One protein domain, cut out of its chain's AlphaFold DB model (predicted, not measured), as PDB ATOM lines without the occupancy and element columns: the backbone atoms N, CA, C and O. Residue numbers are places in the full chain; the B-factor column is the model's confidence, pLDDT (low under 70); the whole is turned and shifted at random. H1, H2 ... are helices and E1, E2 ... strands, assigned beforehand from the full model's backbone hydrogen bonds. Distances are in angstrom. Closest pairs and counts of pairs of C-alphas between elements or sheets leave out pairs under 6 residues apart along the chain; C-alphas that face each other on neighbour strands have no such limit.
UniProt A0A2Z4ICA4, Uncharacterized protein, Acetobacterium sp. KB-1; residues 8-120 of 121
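Overview. This is residues 8 to 120 of the 121 residues of an uncharacterized protein of Acetobacterium sp. KB-1 (UniProt A0A2Z4ICA4). A strongly twisted sheet of five strands lies between two helices: the long H2 packs over one face, and the sheet curls round the short H3 on the other. H1 folds back beside one end of H2 as a helical hairpin, and residues 32 to 38 stick out from the body. The printed part has 113 residues, with named elements in the order E1 H1 H2 E2 E3 E4 H3 E5; the sheet, E2 E3 E4 E1 E5, is antiparallel and the class is mixed. It is compact, with a radius of gyration of the C-alphas of 14.5 A and spans of 44 by 29 by 26 A.

Arrangement. Edge strand E2, residues 69 to 77, E3, residues 82 to 90, and E4, residues 97 to 101, form a meander, each the antiparallel neighbour of the one before; N 71 and O 88 are 2.8 A apart, as are N 89 and O 98. E1, residues 8 to 11, is antiparallel to E4, with N 9 and O 99 2.8 A apart, and to edge strand E5, residues 116 to 119, with N 10 and O 116 2.8 A apart. H2, residues 42 to 63, is over E3 and E4 at a height over the sheet of 9.7 A; its closest C-alpha pair with E3 is Ile 55 and Ala 89, 7.3 A. H3, residues 104 to 111, is on the opposite face, completing three layers; E4, H3 and E5 form a split strand-helix-strand unit, with E1 between the strands and a right-handed crossover. The closest C-alphas of H3 and E1 are Ala 107 and Val 9, 6.6 A. H1, residues 23 to 36, only grazes the sheet; it touches residues 44 to 52 of H2, closest at C-alphas Ile 27 and Gln 45, 6.0 A, at a shallow tilt of 24 degrees, opposite ways. Every O i to N i+4 pair is within hydrogen-bond range in H1 and H3, and 17 of 18 in H2.

Along the chain. H2 is 31.9 A long, E3 26.5 A, E2 24.9 A and H1 20.6 A. E1 begins at C-alpha 8 (-21.297, 0.461, 5.079); E5 ends at C-alpha 119 (-20.245, -5.846, 3.526).

Size, cuts and confidence. The farthest C-alphas, Ala 38 and Asn 94, are 44.5 A apart. The printed part has no cut; E1 to H1 is a long link. Residues 15, 18 and 40 have pLDDT under 70.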
ATOM      1  N   ALA A   8     -21.067  -0.531   4.036       94.06
ATOM      2  CA  ALA A   8     -21.297   0.461   5.079       94.06
ATOM      3  C   ALA A   8     -20.000   0.641   5.868       94.06
ATOM      4  O   ALA A   8     -19.407  -0.337   6.307       94.06
ATOM      5  N   VAL A   9     -19.564   1.878   6.049       92.44
ATOM      6  CA  VAL A   9     -18.360   2.225   6.798       92.44
ATOM      7  C   VAL A   9     -18.774   3.016   8.027       92.44
ATOM      8  O   VAL A   9     -19.301   4.121   7.899       92.44
ATOM      9  N   GLU A  10     -18.573   2.447   9.209       93.00
ATOM     10  CA  GLU A  10     -18.819   3.115  10.483       93.00
ATOM     11  C   GLU A  10     -17.633   4.016  10.831       93.00
ATOM     12  O   GLU A  10     -16.520   3.535  11.058       93.00
ATOM     13  N   GLY A  11     -17.880   5.325  10.860       87.31
ATOM     14  CA  GLY A  11     -16.876   6.336  11.153       87.31
ATOM     15  C   GLY A  11     -17.157   7.138  12.422       87.31
ATOM     16  O   GLY A  11     -18.166   6.974  13.109       87.31
ATOM     17  N   SER A  12     -16.238   8.054  12.721       82.69
ATOM     18  CA  SER A  12     -16.374   8.998  13.834       82.69
ATOM     19  C   SER A  12     -17.517  10.004  13.615       82.69
ATOM     20  O   SER A  12     -17.985  10.176  12.487       82.69
ATOM     21  N   PRO A  13     -17.969  10.710  14.669       84.25
ATOM     22  CA  PRO A  13     -18.948  11.776  14.516       84.25
ATOM     23  C   PRO A  13     -18.455  12.892  13.591       84.25
ATOM     24  O   PRO A  13     -17.431  13.522  13.853       84.25
ATOM     25  N   ILE A  14     -19.196  13.139  12.508       80.75
ATOM     26  CA  ILE A  14     -18.939  14.236  11.570       80.75
ATOM     27  C   ILE A  14     -20.020  15.295  11.773       80.75
ATOM     28  O   ILE A  14     -21.218  15.020  11.653       80.75
ATOM     29  N   ASP A  15     -19.610  16.521  12.092       69.62
ATOM     30  CA  ASP A  15     -20.543  17.612  12.406       69.62
ATOM     31  C   ASP A  15     -20.903  18.490  11.208       69.62
ATOM     32  O   ASP A  15     -21.926  19.173  11.242       69.62
ATOM     33  N   TRP A  16     -20.121  18.437  10.127       71.00
ATOM     34  CA  TRP A  16     -20.297  19.321   8.980       71.00
ATOM     35  C   TRP A  16     -20.201  18.567   7.656       71.00
ATOM     36  O   TRP A  16     -19.220  17.882   7.380       71.00
ATOM     37  N   PHE A  17     -21.215  18.755   6.809       71.81
ATOM     38  CA  PHE A  17     -21.337  18.136   5.489       71.81
ATOM     39  C   PHE A  17     -21.450  19.220   4.404       71.81
ATOM     40  O   PHE A  17     -22.518  19.421   3.825       71.81
ATOM     41  N   TYR A  18     -20.368  19.968   4.166       67.81
ATOM     42  CA  TYR A  18     -20.393  21.195   3.350       67.81
ATOM     43  C   TYR A  18     -20.788  20.990   1.876       67.81
ATOM     44  O   TYR A  18     -21.326  21.907   1.265       67.81
ATOM     45  N   SER A  19     -20.565  19.802   1.312       80.25
ATOM     46  CA  SER A  19     -20.764  19.506  -0.115       80.25
ATOM     47  C   SER A  19     -21.732  18.343  -0.350       80.25
ATOM     48  O   SER A  19     -21.491  17.488  -1.199       80.25
ATOM     49  N   THR A  20     -22.807  18.269   0.440       91.75
ATOM     50  CA  THR A  20     -23.748  17.140   0.388       91.75
ATOM     51  C   THR A  20     -25.182  17.561   0.085       91.75
ATOM     52  O   THR A  20     -25.630  18.654   0.433       91.75
ATOM     53  N   LEU A  21     -25.926  16.656  -0.542       94.19
ATOM     54  CA  LEU A  21     -27.305  16.840  -0.970       94.19
ATOM     55  C   LEU A  21     -28.251  16.036  -0.074       94.19
ATOM     56  O   LEU A  21     -27.988  14.893   0.284       94.19
ATOM     57  N   SER A  22     -29.391  16.612   0.290       95.19
ATOM     58  CA  SER A  22     -30.530  15.828   0.782       95.19
ATOM     59  C   SER A  22     -31.149  14.996  -0.346       95.19
ATOM     60  O   SER A  22     -30.928  15.276  -1.522       95.19
ATOM     61  N   LYS A  23     -31.989  14.008  -0.002       95.25
ATOM     62  CA  LYS A  23     -32.735  13.218  -0.998       95.25
ATOM     63  C   LYS A  23     -33.467  14.093  -2.041       95.25
ATOM     64  O   LYS A  23     -33.266  13.844  -3.225       95.25
ATOM     65  N   PRO A  24     -34.265  15.117  -1.661       95.44
ATOM     66  CA  PRO A  24     -34.916  15.982  -2.647       95.44
ATOM     67  C   PRO A  24     -33.926  16.748  -3.530       95.44
ATOM     68  O   PRO A  24     -34.148  16.864  -4.728       95.44
ATOM     69  N   GLN A  25     -32.818  17.232  -2.956       95.38
ATOM     70  CA  GLN A  25     -31.791  17.957  -3.712       95.38
ATOM     71  C   GLN A  25     -31.076  17.054  -4.722       95.38
ATOM     72  O   GLN A  25     -30.803  17.498  -5.829       95.38
ATOM     73  N   LEU A  26     -30.804  15.794  -4.370       94.31
ATOM     74  CA  LEU A  26     -30.193  14.828  -5.284       94.31
ATOM     75  C   LEU A  26     -31.117  14.499  -6.465       94.31
ATOM     76  O   LEU A  26     -30.674  14.474  -7.608       94.31
ATOM     77  N   ILE A  27     -32.405  14.268  -6.188       92.88
ATOM     78  CA  ILE A  27     -33.407  14.013  -7.234       92.88
ATOM     79  C   ILE A  27     -33.507  15.217  -8.180       92.88
ATOM     80  O   ILE A  27     -33.545  15.039  -9.395       92.88
ATOM     81  N   GLU A  28     -33.504  16.436  -7.636       92.94
ATOM     82  CA  GLU A  28     -33.577  17.655  -8.442       92.94
ATOM     83  C   GLU A  28     -32.309  17.915  -9.264       92.94
ATOM     84  O   GLU A  28     -32.409  18.343 -10.415       92.94
ATOM     85  N   ALA A  29     -31.127  17.621  -8.714       90.94
ATOM     86  CA  ALA A  29     -29.867  17.715  -9.445       90.94
ATOM     87  C   ALA A  29     -29.878  16.789 -10.672       90.94
ATOM     88  O   ALA A  29     -29.683  17.257 -11.790       90.94
ATOM     89  N   ASN A  30     -30.252  15.515 -10.491       90.19
ATOM     90  CA  ASN A  30     -30.373  14.562 -11.599       90.19
ATOM     91  C   ASN A  30     -31.426  14.990 -12.630       90.19
ATOM     92  O   ASN A  30     -31.229  14.818 -13.830       90.19
ATOM     93  N   ARG A  31     -32.558  15.546 -12.177       88.38
ATOM     94  CA  ARG A  31     -33.603  16.056 -13.075       88.38
ATOM     95  C   ARG A  31     -33.086  17.208 -13.931       88.38
ATOM     96  O   ARG A  31     -33.407  17.261 -15.114       88.38
ATOM     97  N   THR A  32     -32.311  18.110 -13.331       88.62
ATOM     98  CA  THR A  32     -31.718  19.260 -14.018       88.62
ATOM     99  C   THR A  32     -30.733  18.791 -15.083       88.62
ATOM    100  O   THR A  32     -30.886  19.173 -16.237       88.62
ATOM    101  N   GLU A  33     -29.811  17.890 -14.735       86.56
ATOM    102  CA  GLU A  33     -28.852  17.316 -15.689       86.56
ATOM    103  C   GLU A  33     -29.560  16.530 -16.805       86.56
ATOM    104  O   GLU A  33     -29.307  16.754 -17.983       86.56
ATOM    105  N   SER A  34     -30.525  15.669 -16.473       84.94
ATOM    106  CA  SER A  34     -31.279  14.880 -17.465       84.94
ATOM    107  C   SER A  34     -32.085  15.755 -18.434       84.94
ATOM    108  O   SER A  34     -32.206  15.438 -19.620       84.94
ATOM    109  N   ALA A  35     -32.626  16.881 -17.956       81.62
ATOM    110  CA  ALA A  35     -33.362  17.819 -18.797       81.62
ATOM    111  C   ALA A  35     -32.474  18.441 -19.885       81.62
ATOM    112  O   ALA A  35     -32.962  18.653 -20.998       81.62
ATOM    113  N   GLU A  36     -31.182  18.665 -19.610       78.00
ATOM    114  CA  GLU A  36     -30.212  19.121 -20.619       78.00
ATOM    115  C   GLU A  36     -30.068  18.116 -21.772       78.00
ATOM    116  O   GLU A  36     -29.837  18.509 -22.916       78.00
ATOM    117  N   PHE A  37     -30.296  16.828 -21.500       77.94
ATOM    118  CA  PHE A  37     -30.247  15.741 -22.480       77.94
ATOM    119  C   PHE A  37     -31.632  15.298 -22.987       77.94
ATOM    120  O   PHE A  37     -31.733  14.298 -23.698       77.94
ATOM    121  N   ALA A  38     -32.702  16.032 -22.650       71.19
ATOM    122  CA  ALA A  38     -34.096  15.703 -22.974       71.19
ATOM    123  C   ALA A  38     -34.540  14.292 -22.522       71.19
ATOM    124  O   ALA A  38     -35.417  13.678 -23.137       71.19
ATOM    125  N   THR A  39     -33.960  13.778 -21.435       70.38
ATOM    126  CA  THR A  39     -34.313  12.484 -20.845       70.38
ATOM    127  C   THR A  39     -35.203  12.664 -19.614       70.38
ATOM    128  O   THR A  39     -35.024  13.569 -18.799       70.38
ATOM    129  N   THR A  40     -36.202  11.793 -19.458       68.25
ATOM    130  CA  THR A  40     -37.004  11.698 -18.229       68.25
ATOM    131  C   THR A  40     -36.579  10.466 -17.444       68.25
ATOM    132  O   THR A  40     -36.898   9.350 -17.857       68.25
ATOM    133  N   ASP A  41     -35.900  10.655 -16.312       70.44
ATOM    134  CA  ASP A  41     -35.394   9.544 -15.501       70.44
ATOM    135  C   ASP A  41     -36.218   9.319 -14.218       70.44
ATOM    136  O   ASP A  41     -35.854   9.702 -13.105       70.44
ATOM    137  N   ASN A  42     -37.365   8.655 -14.387       80.38
ATOM    138  CA  ASN A  42     -38.179   8.176 -13.265       80.38
ATOM    139  C   ASN A  42     -37.533   6.982 -12.527       80.38
ATOM    140  O   ASN A  42     -37.992   6.613 -11.441       80.38
ATOM    141  N   GLU A  43     -36.520   6.332 -13.107       85.44
ATOM    142  CA  GLU A  43     -35.840   5.187 -12.495       85.44
ATOM    143  C   GLU A  43     -34.850   5.641 -11.422       85.44
ATOM    144  O   GLU A  43     -34.763   5.013 -10.360       85.44
ATOM    145  N   PHE A  44     -34.178   6.773 -11.640       88.31
ATOM    146  CA  PHE A  44     -33.290   7.383 -10.658       88.31
ATOM    147  C   PHE A  44     -34.021   7.706  -9.355       88.31
ATOM    148  O   PHE A  44     -33.594   7.270  -8.286       88.31
ATOM    149  N   GLN A  45     -35.176   8.379  -9.426       90.62
ATOM    150  CA  GLN A  45     -35.964   8.699  -8.231       90.62
ATOM    151  C   GLN A  45     -36.337   7.437  -7.439       90.62
ATOM    152  O   GLN A  45     -36.125   7.385  -6.226       90.62
ATOM    153  N   LYS A  46     -36.847   6.397  -8.114       91.25
ATOM    154  CA  LYS A  46     -37.194   5.118  -7.467       91.25
ATOM    155  C   LYS A  46     -35.978   4.468  -6.809       91.25
ATOM    156  O   LYS A  46     -36.090   3.914  -5.715       91.25
ATOM    157  N   THR A  47     -34.820   4.553  -7.458       90.12
ATOM    158  CA  THR A  47     -33.556   4.030  -6.931       90.12
ATOM    159  C   THR A  47     -33.131   4.785  -5.675       90.12
ATOM    160  O   THR A  47     -32.840   4.156  -4.660       90.12
ATOM    161  N   VAL A  48     -33.172   6.121  -5.688       92.25
ATOM    162  CA  VAL A  48     -32.849   6.950  -4.517       92.25
ATOM    163  C   VAL A  48     -33.811   6.669  -3.361       92.25
ATOM    164  O   VAL A  48     -33.375   6.527  -2.222       92.25
ATOM    165  N   GLU A  49     -35.113   6.538  -3.626       93.50
ATOM    166  CA  GLU A  49     -36.107   6.209  -2.598       93.50
ATOM    167  C   GLU A  49     -35.870   4.831  -1.971       93.50
ATOM    168  O   GLU A  49     -35.970   4.686  -0.748       93.50
ATOM    169  N   LYS A  50     -35.530   3.826  -2.785       92.56
ATOM    170  CA  LYS A  50     -35.194   2.489  -2.295       92.56
ATOM    171  C   LYS A  50     -33.893   2.493  -1.489       92.56
ATOM    172  O   LYS A  50     -33.873   1.940  -0.391       92.56
ATOM    173  N   ASN A  51     -32.857   3.175  -1.974       93.56
ATOM    174  CA  ASN A  51     -31.592   3.345  -1.259       93.56
ATOM    175  C   ASN A  51     -31.780   4.065   0.079       93.56
ATOM    176  O   ASN A  51     -31.177   3.675   1.071       93.56
ATOM    177  N   TYR A  52     -32.645   5.080   0.138       95.38
ATOM    178  CA  TYR A  52     -32.949   5.791   1.379       95.38
ATOM    179  C   TYR A  52     -33.509   4.844   2.450       95.38
ATOM    180  O   TYR A  52     -33.019   4.834   3.574       95.38
ATOM    181  N   ARG A  53     -34.490   4.003   2.092       95.44
ATOM    182  CA  ARG A  53     -35.057   2.998   3.012       95.44
ATOM    183  C   ARG A  53     -34.018   1.960   3.426       95.44
ATOM    184  O   ARG A  53     -33.902   1.643   4.600       95.44
ATOM    185  N   PHE A  54     -33.228   1.485   2.465       95.06
ATOM    186  CA  PHE A  54     -32.140   0.547   2.726       95.06
ATOM    187  C   PHE A  54     -31.124   1.100   3.739       95.06
ATOM    188  O   PHE A  54     -30.700   0.373   4.636       95.06
ATOM    189  N   ILE A  55     -30.766   2.385   3.634       96.00
ATOM    190  CA  ILE A  55     -29.898   3.066   4.602       96.00
ATOM    191  C   ILE A  55     -30.566   3.119   5.978       96.00
ATOM    192  O   ILE A  55     -29.927   2.760   6.962       96.00
ATOM    193  N   GLU A  56     -31.832   3.543   6.067       96.56
ATOM    194  CA  GLU A  56     -32.553   3.606   7.348       96.56
ATOM    195  C   GLU A  56     -32.589   2.249   8.057       96.56
ATOM    196  O   GLU A  56     -32.274   2.171   9.245       96.56
ATOM    197  N   ASP A  57     -32.940   1.190   7.325       95.81
ATOM    198  CA  ASP A  57     -33.039  -0.168   7.860       95.81
ATOM    199  C   ASP A  57     -31.661  -0.721   8.248       95.81
ATOM    200  O   ASP A  57     -31.514  -1.366   9.289       95.81
ATOM    201  N   THR A  58     -30.630  -0.435   7.446       95.50
ATOM    202  CA  THR A  58     -29.262  -0.874   7.739       95.50
ATOM    203  C   THR A  58     -28.713  -0.175   8.971       95.50
ATOM    204  O   THR A  58     -28.219  -0.845   9.869       95.50
ATOM    205  N   VAL A  59     -28.833   1.150   9.063       95.81
ATOM    206  CA  VAL A  59     -28.366   1.890  10.241       95.81
ATOM    207  C   VAL A  59     -29.121   1.442  11.488       95.81
ATOM    208  O   VAL A  59     -28.475   1.161  12.488       95.81
ATOM    209  N   LEU A  60     -30.445   1.257  11.417       96.06
ATOM    210  CA  LEU A  60     -31.227   0.726  12.538       96.06
ATOM    211  C   LEU A  60     -30.712  -0.639  13.012       96.06
ATOM    212  O   LEU A  60     -30.617  -0.876  14.214       96.06
ATOM    213  N   ARG A  61     -30.362  -1.531  12.080       95.25
ATOM    214  CA  ARG A  61     -29.788  -2.844  12.397       95.25
ATOM    215  C   ARG A  61     -28.408  -2.737  13.053       95.25
ATOM    216  O   ARG A  61     -28.120  -3.533  13.942       95.25
ATOM    217  N   LEU A  62     -27.563  -1.812  12.597       92.75
ATOM    218  CA  LEU A  62     -26.182  -1.664  13.069       92.75
ATOM    219  C   LEU A  62     -26.081  -0.922  14.403       92.75
ATOM    220  O   LEU A  62     -25.326  -1.332  15.278       92.75
ATOM    221  N   SER A  63     -26.839   0.161  14.560       93.44
ATOM    222  CA  SER A  63     -26.722   1.081  15.696       93.44
ATOM    223  C   SER A  63     -27.829   0.916  16.740       93.44
ATOM    224  O   SER A  63     -27.704   1.422  17.854       93.44
ATOM    225  N   GLY A  64     -28.930   0.242  16.389       95.25
ATOM    226  CA  GLY A  64     -30.137   0.171  17.212       95.25
ATOM    227  C   GLY A  64     -31.053   1.397  17.108       95.25
ATOM    228  O   GLY A  64     -32.106   1.407  17.744       95.25
ATOM    229  N   GLU A  65     -30.718   2.409  16.297       95.88
ATOM    230  CA  GLU A  65     -31.580   3.568  16.037       95.88
ATOM    231  C   GLU A  65     -31.603   3.986  14.561       95.88
ATOM    232  O   GLU A  65     -30.675   3.735  13.795       95.88
ATOM    233  N   LYS A  66     -32.677   4.660  14.139       96.25
ATOM    234  CA  LYS A  66     -32.751   5.215  12.782       96.25
ATOM    235  C   LYS A  66     -31.846   6.445  12.650       96.25
ATOM    236  O   LYS A  66     -31.737   7.222  13.600       96.25
ATOM    237  N   PRO A  67     -31.253   6.684  11.470       95.88
ATOM    238  CA  PRO A  67     -30.489   7.899  11.242       95.88
ATOM    239  C   PRO A  67     -31.427   9.112  11.278       95.88
ATOM    240  O   PRO A  67     -32.506   9.087  10.686       95.88
ATOM    241  N   HIS A  68     -31.014  10.195  11.937       94.00
ATOM    242  CA  HIS A  68     -31.770  11.456  11.928       94.00
ATOM    243  C   HIS A  68     -31.413  12.334  10.725       94.00
ATOM    244  O   HIS A  68     -32.091  13.320  10.438       94.00
ATOM    245  N   THR A  69     -30.320  12.026  10.030       93.56
ATOM    246  CA  THR A  69     -29.894  12.733   8.823       93.56
ATOM    247  C   THR A  69     -29.311  11.744   7.832       93.56
ATOM    248  O   THR A  69     -28.427  10.971   8.187       93.56
ATOM    249  N   ILE A  70     -29.790  11.810   6.587       95.69
ATOM    250  CA  ILE A  70     -29.195  11.131   5.434       95.69
ATOM    251  C   ILE A  70     -28.846  12.183   4.380       95.69
ATOM    252  O   ILE A  70     -29.682  13.018   4.013       95.69
ATOM    253  N   LYS A  71     -27.606  12.146   3.904       95.38
ATOM    254  CA  LYS A  71     -27.055  13.043   2.885       95.38
ATOM    255  C   LYS A  71     -26.346  12.240   1.803       95.38
ATOM    256  O   LYS A  71     -25.934  11.117   2.048       95.38
ATOM    257  N   TYR A  72     -26.199  12.822   0.623       95.06
ATOM    258  CA  TYR A  72     -25.579  12.201  -0.541       95.06
ATOM    259  C   TYR A  72     -24.459  13.078  -1.080       95.06
ATOM    260  O   TYR A  72     -24.527  14.302  -0.979       95.06
ATOM    261  N   PHE A  73     -23.442  12.463  -1.660       92.88
ATOM    262  CA  PHE A  73     -22.323  13.154  -2.290       92.88
ATOM    263  C   PHE A  73     -21.731  12.269  -3.380       92.88
ATOM    264  O   PHE A  73     -21.954  11.060  -3.379       92.88
ATOM    265  N   SER A  74     -21.006  12.869  -4.313       91.38
ATOM    266  CA  SER A  74     -20.331  12.138  -5.377       91.38
ATOM    267  C   SER A  74     -18.877  11.853  -5.007       91.38
ATOM    268  O   SER A  74     -18.205  12.672  -4.375       91.38
ATOM    269  N   ILE A  75     -18.394  10.681  -5.404       91.12
ATOM    270  CA  ILE A  75     -16.986  10.289  -5.354       91.12
ATOM    271  C   ILE A  75     -16.531   9.902  -6.763       91.12
ATOM    272  O   ILE A  75     -17.357   9.443  -7.551       91.12
ATOM    273  N   PRO A  76     -15.249  10.076  -7.105       88.69
ATOM    274  CA  PRO A  76     -14.737   9.581  -8.375       88.69
ATOM    275  C   PRO A  76     -14.735   8.047  -8.400       88.69
ATOM    276  O   PRO A  76     -14.298   7.402  -7.443       88.69
ATOM    277  N   ASP A  77     -15.176   7.473  -9.515       85.94
ATOM    278  CA  ASP A  77     -14.914   6.084  -9.880       85.94
ATOM    279  C   ASP A  77     -13.788   6.047 -10.922       85.94
ATOM    280  O   ASP A  77     -13.969   6.339 -12.107       85.94
ATOM    281  N   TYR A  78     -12.589   5.696 -10.457       79.62
ATOM    282  CA  TYR A  78     -11.392   5.651 -11.294       79.62
ATOM    283  C   TYR A  78     -11.400   4.505 -12.313       79.62
ATOM    284  O   TYR A  78     -10.616   4.551 -13.259       79.62
ATOM    285  N   GLU A  79     -12.248   3.484 -12.143       81.75
ATOM    286  CA  GLU A  79     -12.343   2.380 -13.104       81.75
ATOM    287  C   GLU A  79     -13.160   2.782 -14.336       81.75
ATOM    288  O   GLU A  79     -12.857   2.350 -15.450       81.75
ATOM    289  N   THR A  80     -14.176   3.628 -14.148       82.94
ATOM    290  CA  THR A  80     -15.106   4.043 -15.209       82.94
ATOM    291  C   THR A  80     -14.890   5.474 -15.700       82.94
ATOM    292  O   THR A  80     -15.483   5.857 -16.709       82.94
ATOM    293  N   CYS A  81     -14.011   6.246 -15.047       83.69
ATOM    294  CA  CYS A  81     -13.837   7.688 -15.272       83.69
ATOM    295  C   CYS A  81     -15.149   8.479 -15.107       83.69
ATOM    296  O   CYS A  81     -15.340   9.502 -15.767       83.69
ATOM    297  N   ASP A  82     -16.033   8.000 -14.234       86.50
ATOM    298  CA  ASP A  82     -17.335   8.594 -13.929       86.50
ATOM    299  C   ASP A  82     -17.415   8.966 -12.436       86.50
ATOM    300  O   ASP A  82     -16.452   8.818 -11.675       86.50
ATOM    301  N   MET A  83     -18.562   9.480 -12.003       88.25
ATOM    302  CA  MET A  83     -18.858   9.780 -10.609       88.25
ATOM    303  C   MET A  83     -19.829   8.745 -10.033       88.25
ATOM    304  O   MET A  83     -20.887   8.469 -10.596       88.25
ATOM    305  N   GLU A  84     -19.520   8.219  -8.850       89.00
ATOM    306  CA  GLU A  84     -20.421   7.352  -8.093       89.00
ATOM    307  C   GLU A  84     -21.086   8.124  -6.947       89.00
ATOM    308  O   GLU A  84     -20.465   8.944  -6.271       89.00
ATOM    309  N   ILE A  85     -22.364   7.845  -6.690       91.44
ATOM    310  CA  ILE A  85     -23.084   8.398  -5.540       91.44
ATOM    311  C   ILE A  85     -22.739   7.600  -4.283       91.44
ATOM    312  O   ILE A  85     -22.925   6.387  -4.238       91.44
ATOM    313  N   CYS A  86     -22.349   8.305  -3.228       93.44
ATOM    314  CA  CYS A  86     -22.272   7.811  -1.859       93.44
ATOM    315  C   CYS A  86     -23.356   8.439  -0.983       93.44
ATOM    316  O   CYS A  86     -23.896   9.507  -1.289       93.44
ATOM    317  N   ALA A  87     -23.649   7.789   0.143       94.75
ATOM    318  CA  ALA A  87     -24.531   8.333   1.166       94.75
ATOM    319  C   ALA A  87     -23.858   8.391   2.540       94.75
ATOM    320  O   ALA A  87     -22.998   7.580   2.863       94.75
ATOM    321  N   LEU A  88     -24.277   9.350   3.353       94.69
ATOM    322  CA  LEU A  88     -23.891   9.541   4.746       94.69
ATOM    323  C   LEU A  88     -25.147   9.467   5.590       94.69
ATOM    324  O   LEU A  88     -26.141  10.111   5.258       94.69
ATOM    325  N   ALA A  89     -25.098   8.723   6.684       95.38
ATOM    326  CA  ALA A  89     -26.200   8.590   7.617       95.38
ATOM    327  C   ALA A  89     -25.705   8.828   9.043       95.38
ATOM    328  O   ALA A  89     -24.842   8.100   9.527       95.38
ATOM    329  N   LYS A  90     -26.240   9.850   9.715       95.00
ATOM    330  CA  LYS A  90     -25.850  10.226  11.080       95.00
ATOM    331  C   LYS A  90     -26.922   9.808  12.076       95.00
ATOM    332  O   LYS A  90     -28.112  10.050  11.845       95.00
ATOM    333  N   ILE A  91     -26.498   9.210  13.183       95.31
ATOM    334  CA  ILE A  91     -27.373   8.817  14.294       95.31
ATOM    335  C   ILE A  91     -27.333   9.859  15.419       95.31
ATOM    336  O   ILE A  91     -26.400  10.658  15.500       95.31
ATOM    337  N   SER A  92     -28.381   9.929  16.239       93.00
ATOM    338  CA  SER A  92     -28.548  11.010  17.225       93.00
ATOM    339  C   SER A  92     -27.783  10.764  18.516       93.00
ATOM    340  O   SER A  92     -27.282  11.714  19.110       93.00
ATOM    341  N   ASN A  93     -27.704   9.509  18.955       90.62
ATOM    342  CA  ASN A  93     -27.246   9.137  20.287       90.62
ATOM    343  C   ASN A  93     -25.805   9.590  20.566       90.62
ATOM    344  O   ASN A  93     -25.538  10.264  21.557       90.62
ATOM    345  N   ASN A  94     -24.877   9.255  19.669       89.88
ATOM    346  CA  ASN A  94     -23.450   9.562  19.811       89.88
ATOM    347  C   ASN A  94     -22.867  10.318  18.603       89.88
ATOM    348  O   ASN A  94     -21.667  10.575  18.558       89.88
ATOM    349  N   GLY A  95     -23.700  10.654  17.613       90.00
ATOM    350  CA  GLY A  95     -23.271  11.330  16.395       90.00
ATOM    351  C   GLY A  95     -22.524  10.451  15.388       90.00
ATOM    352  O   GLY A  95     -22.085  11.001  14.376       90.00
ATOM    353  N   THR A  96     -22.388   9.135  15.615       93.25
ATOM    354  CA  THR A  96     -21.747   8.201  14.674       93.25
ATOM    355  C   THR A  96     -22.314   8.390  13.272       93.25
ATOM    356  O   THR A  96     -23.526   8.539  13.073       93.25
ATOM    357  N   THR A  97     -21.410   8.419  12.296       94.00
ATOM    358  CA  THR A  97     -21.752   8.600  10.888       94.00
ATOM    359  C   THR A  97     -21.387   7.342  10.116       94.00
ATOM    360  O   THR A  97     -20.249   6.884  10.155       94.00
ATOM    361  N   TYR A  98     -22.362   6.800   9.398       94.94
ATOM    362  CA  TYR A  98     -22.201   5.664   8.505       94.94
ATOM    363  C   TYR A  98     -22.082   6.163   7.068       94.94
ATOM    364  O   TYR A  98     -22.943   6.911   6.601       94.94
ATOM    365  N   THR A  99     -21.041   5.739   6.359       94.75
ATOM    366  CA  THR A  99     -20.855   6.022   4.930       94.75
ATOM    367  C   THR A  99     -21.241   4.802   4.109       94.75
ATOM    368  O   THR A  99     -20.769   3.706   4.379       94.75
ATOM    369  N   PHE A 100     -22.080   4.977   3.095       95.06
ATOM    370  CA  PHE A 100     -22.551   3.915   2.213       95.06
ATOM    371  C   PHE A 100     -22.032   4.127   0.792       95.06
ATOM    372  O   PHE A 100     -22.178   5.220   0.240       95.06
ATOM    373  N   THR A 101     -21.453   3.083   0.199       93.38
ATOM    374  CA  THR A 101     -20.840   3.131  -1.139       93.38
ATOM    375  C   THR A 101     -20.906   1.769  -1.847       93.38
ATOM    376  O   THR A 101     -21.021   0.729  -1.189       93.38
ATOM    377  N   ASN A 102     -20.874   1.745  -3.186       91.31
ATOM    378  CA  ASN A 102     -20.597   0.532  -3.968       91.31
ATOM    379  C   ASN A 102     -19.130   0.436  -4.404       91.31
ATOM    380  O   ASN A 102     -18.706  -0.646  -4.826       91.31
ATOM    381  N   ASN A 103     -18.365   1.515  -4.255       91.06
ATOM    382  CA  ASN A 103     -16.951   1.577  -4.567       91.06
ATOM    383  C   ASN A 103     -16.123   0.933  -3.446       91.06
ATOM    384  O   ASN A 103     -15.956   1.490  -2.357       91.06
ATOM    385  N   LYS A 104     -15.575  -0.255  -3.726       89.06
ATOM    386  CA  LYS A 104     -14.729  -0.976  -2.767       89.06
ATOM    387  C   LYS A 104     -13.452  -0.206  -2.431       89.06
ATOM    388  O   LYS A 104     -13.067  -0.179  -1.269       89.06
ATOM    389  N   GLN A 105     -12.816   0.421  -3.419       89.56
ATOM    390  CA  GLN A 105     -11.562   1.150  -3.217       89.56
ATOM    391  C   GLN A 105     -11.768   2.330  -2.259       89.56
ATOM    392  O   GLN A 105     -10.944   2.570  -1.382       89.56
ATOM    393  N   PHE A 106     -12.901   3.028  -2.379       90.00
ATOM    394  CA  PHE A 106     -13.260   4.105  -1.461       90.00
ATOM    395  C   PHE A 106     -13.579   3.592  -0.051       90.00
ATOM    396  O   PHE A 106     -13.136   4.189   0.929       90.00
ATOM    397  N   ALA A 107     -14.305   2.474   0.068       91.00
ATOM    398  CA  ALA A 107     -14.548   1.848   1.367       91.00
ATOM    399  C   ALA A 107     -13.229   1.447   2.052       91.00
ATOM    400  O   ALA A 107     -13.027   1.772   3.219       91.00
ATOM    401  N   ASP A 108     -12.321   0.806   1.310       90.00
ATOM    402  CA  ASP A 108     -11.009   0.378   1.800       90.00
ATOM    403  C   ASP A 108     -10.147   1.589   2.211       90.00
ATOM    404  O   ASP A 108      -9.590   1.590   3.307       90.00
ATOM    405  N   PHE A 109     -10.128   2.671   1.422       88.69
ATOM    406  CA  PHE A 109      -9.456   3.926   1.793       88.69
ATOM    407  C   PHE A 109      -9.949   4.485   3.134       88.69
ATOM    408  O   PHE A 109      -9.158   4.965   3.940       88.69
ATOM    409  N   LEU A 110     -11.255   4.417   3.407       86.19
ATOM    410  CA  LEU A 110     -11.795   4.867   4.689       86.19
ATOM    411  C   LEU A 110     -11.359   3.970   5.860       86.19
ATOM    412  O   LEU A 110     -11.198   4.472   6.973       86.19
ATOM    413  N   SER A 111     -11.125   2.673   5.633       80.88
ATOM    414  CA  SER A 111     -10.629   1.781   6.692       80.88
ATOM    415  C   SER A 111      -9.212   2.098   7.156       80.88
ATOM    416  O   SER A 111      -8.905   1.865   8.326       80.88
ATOM    417  N   ASP A 112      -8.391   2.734   6.315       86.19
ATOM    418  CA  ASP A 112      -7.054   3.205   6.705       86.19
ATOM    419  C   ASP A 112      -7.112   4.257   7.833       86.19
ATOM    420  O   ASP A 112      -6.133   4.472   8.549       86.19
ATOM    421  N   PHE A 113      -8.280   4.871   8.052       80.81
ATOM    422  CA  PHE A 113      -8.552   5.799   9.154       80.81
ATOM    423  C   PHE A 113      -9.161   5.117  10.393       80.81
ATOM    424  O   PHE A 113      -9.727   5.792  11.252       80.81
ATOM    425  N   ASN A 114      -9.017   3.792  10.521       80.88
ATOM    426  CA  ASN A 114      -9.594   2.951  11.581       80.88
ATOM    427  C   ASN A 114     -11.131   2.902  11.588       80.88
ATOM    428  O   ASN A 114     -11.742   2.717  12.643       80.88
ATOM    429  N   PHE A 115     -11.767   3.073  10.430       86.94
ATOM    430  CA  PHE A 115     -13.210   2.887  10.295       86.94
ATOM    431  C   PHE A 115     -13.560   1.430   9.986       86.94
ATOM    432  O   PHE A 115     -12.857   0.746   9.238       86.94
ATOM    433  N   SER A 116     -14.664   0.952  10.558       85.12
ATOM    434  CA  SER A 116     -15.113  -0.432  10.391       85.12
ATOM    435  C   SER A 116     -15.942  -0.569   9.119       85.12
ATOM    436  O   SER A 116     -16.943   0.126   8.965       85.12
ATOM    437  N   ILE A 117     -15.559  -1.484   8.224       88.31
ATOM    438  CA  ILE A 117     -16.323  -1.787   7.006       88.31
ATOM    439  C   ILE A 117     -17.211  -3.008   7.237       88.31
ATOM    440  O   ILE A 117     -16.734  -4.084   7.595       88.31
ATOM    441  N   GLU A 118     -18.488  -2.876   6.906       89.94
ATOM    442  CA  GLU A 118     -19.419  -3.982   6.762       89.94
ATOM    443  C   GLU A 118     -19.802  -4.190   5.294       89.94
ATOM    444  O   GLU A 118     -20.199  -3.261   4.590       89.94
ATOM    445  N   THR A 119     -19.708  -5.440   4.832       89.88
ATOM    446  CA  THR A 119     -20.245  -5.846   3.526       89.88
ATOM    447  C   THR A 119     -21.716  -6.211   3.673       89.88
ATOM    448  O   THR A 119     -22.070  -7.113   4.433       89.88
ATOM    449  N   LEU A 120     -22.562  -5.525   2.917       87.62
ATOM    450  CA  LEU A 120     -24.011  -5.656   2.958       87.62
ATOM    451  C   LEU A 120     -24.471  -6.767   1.999       87.62
ATOM    452  O   LEU A 120     -23.877  -6.968   0.937       87.62
TER     453      LEU A 120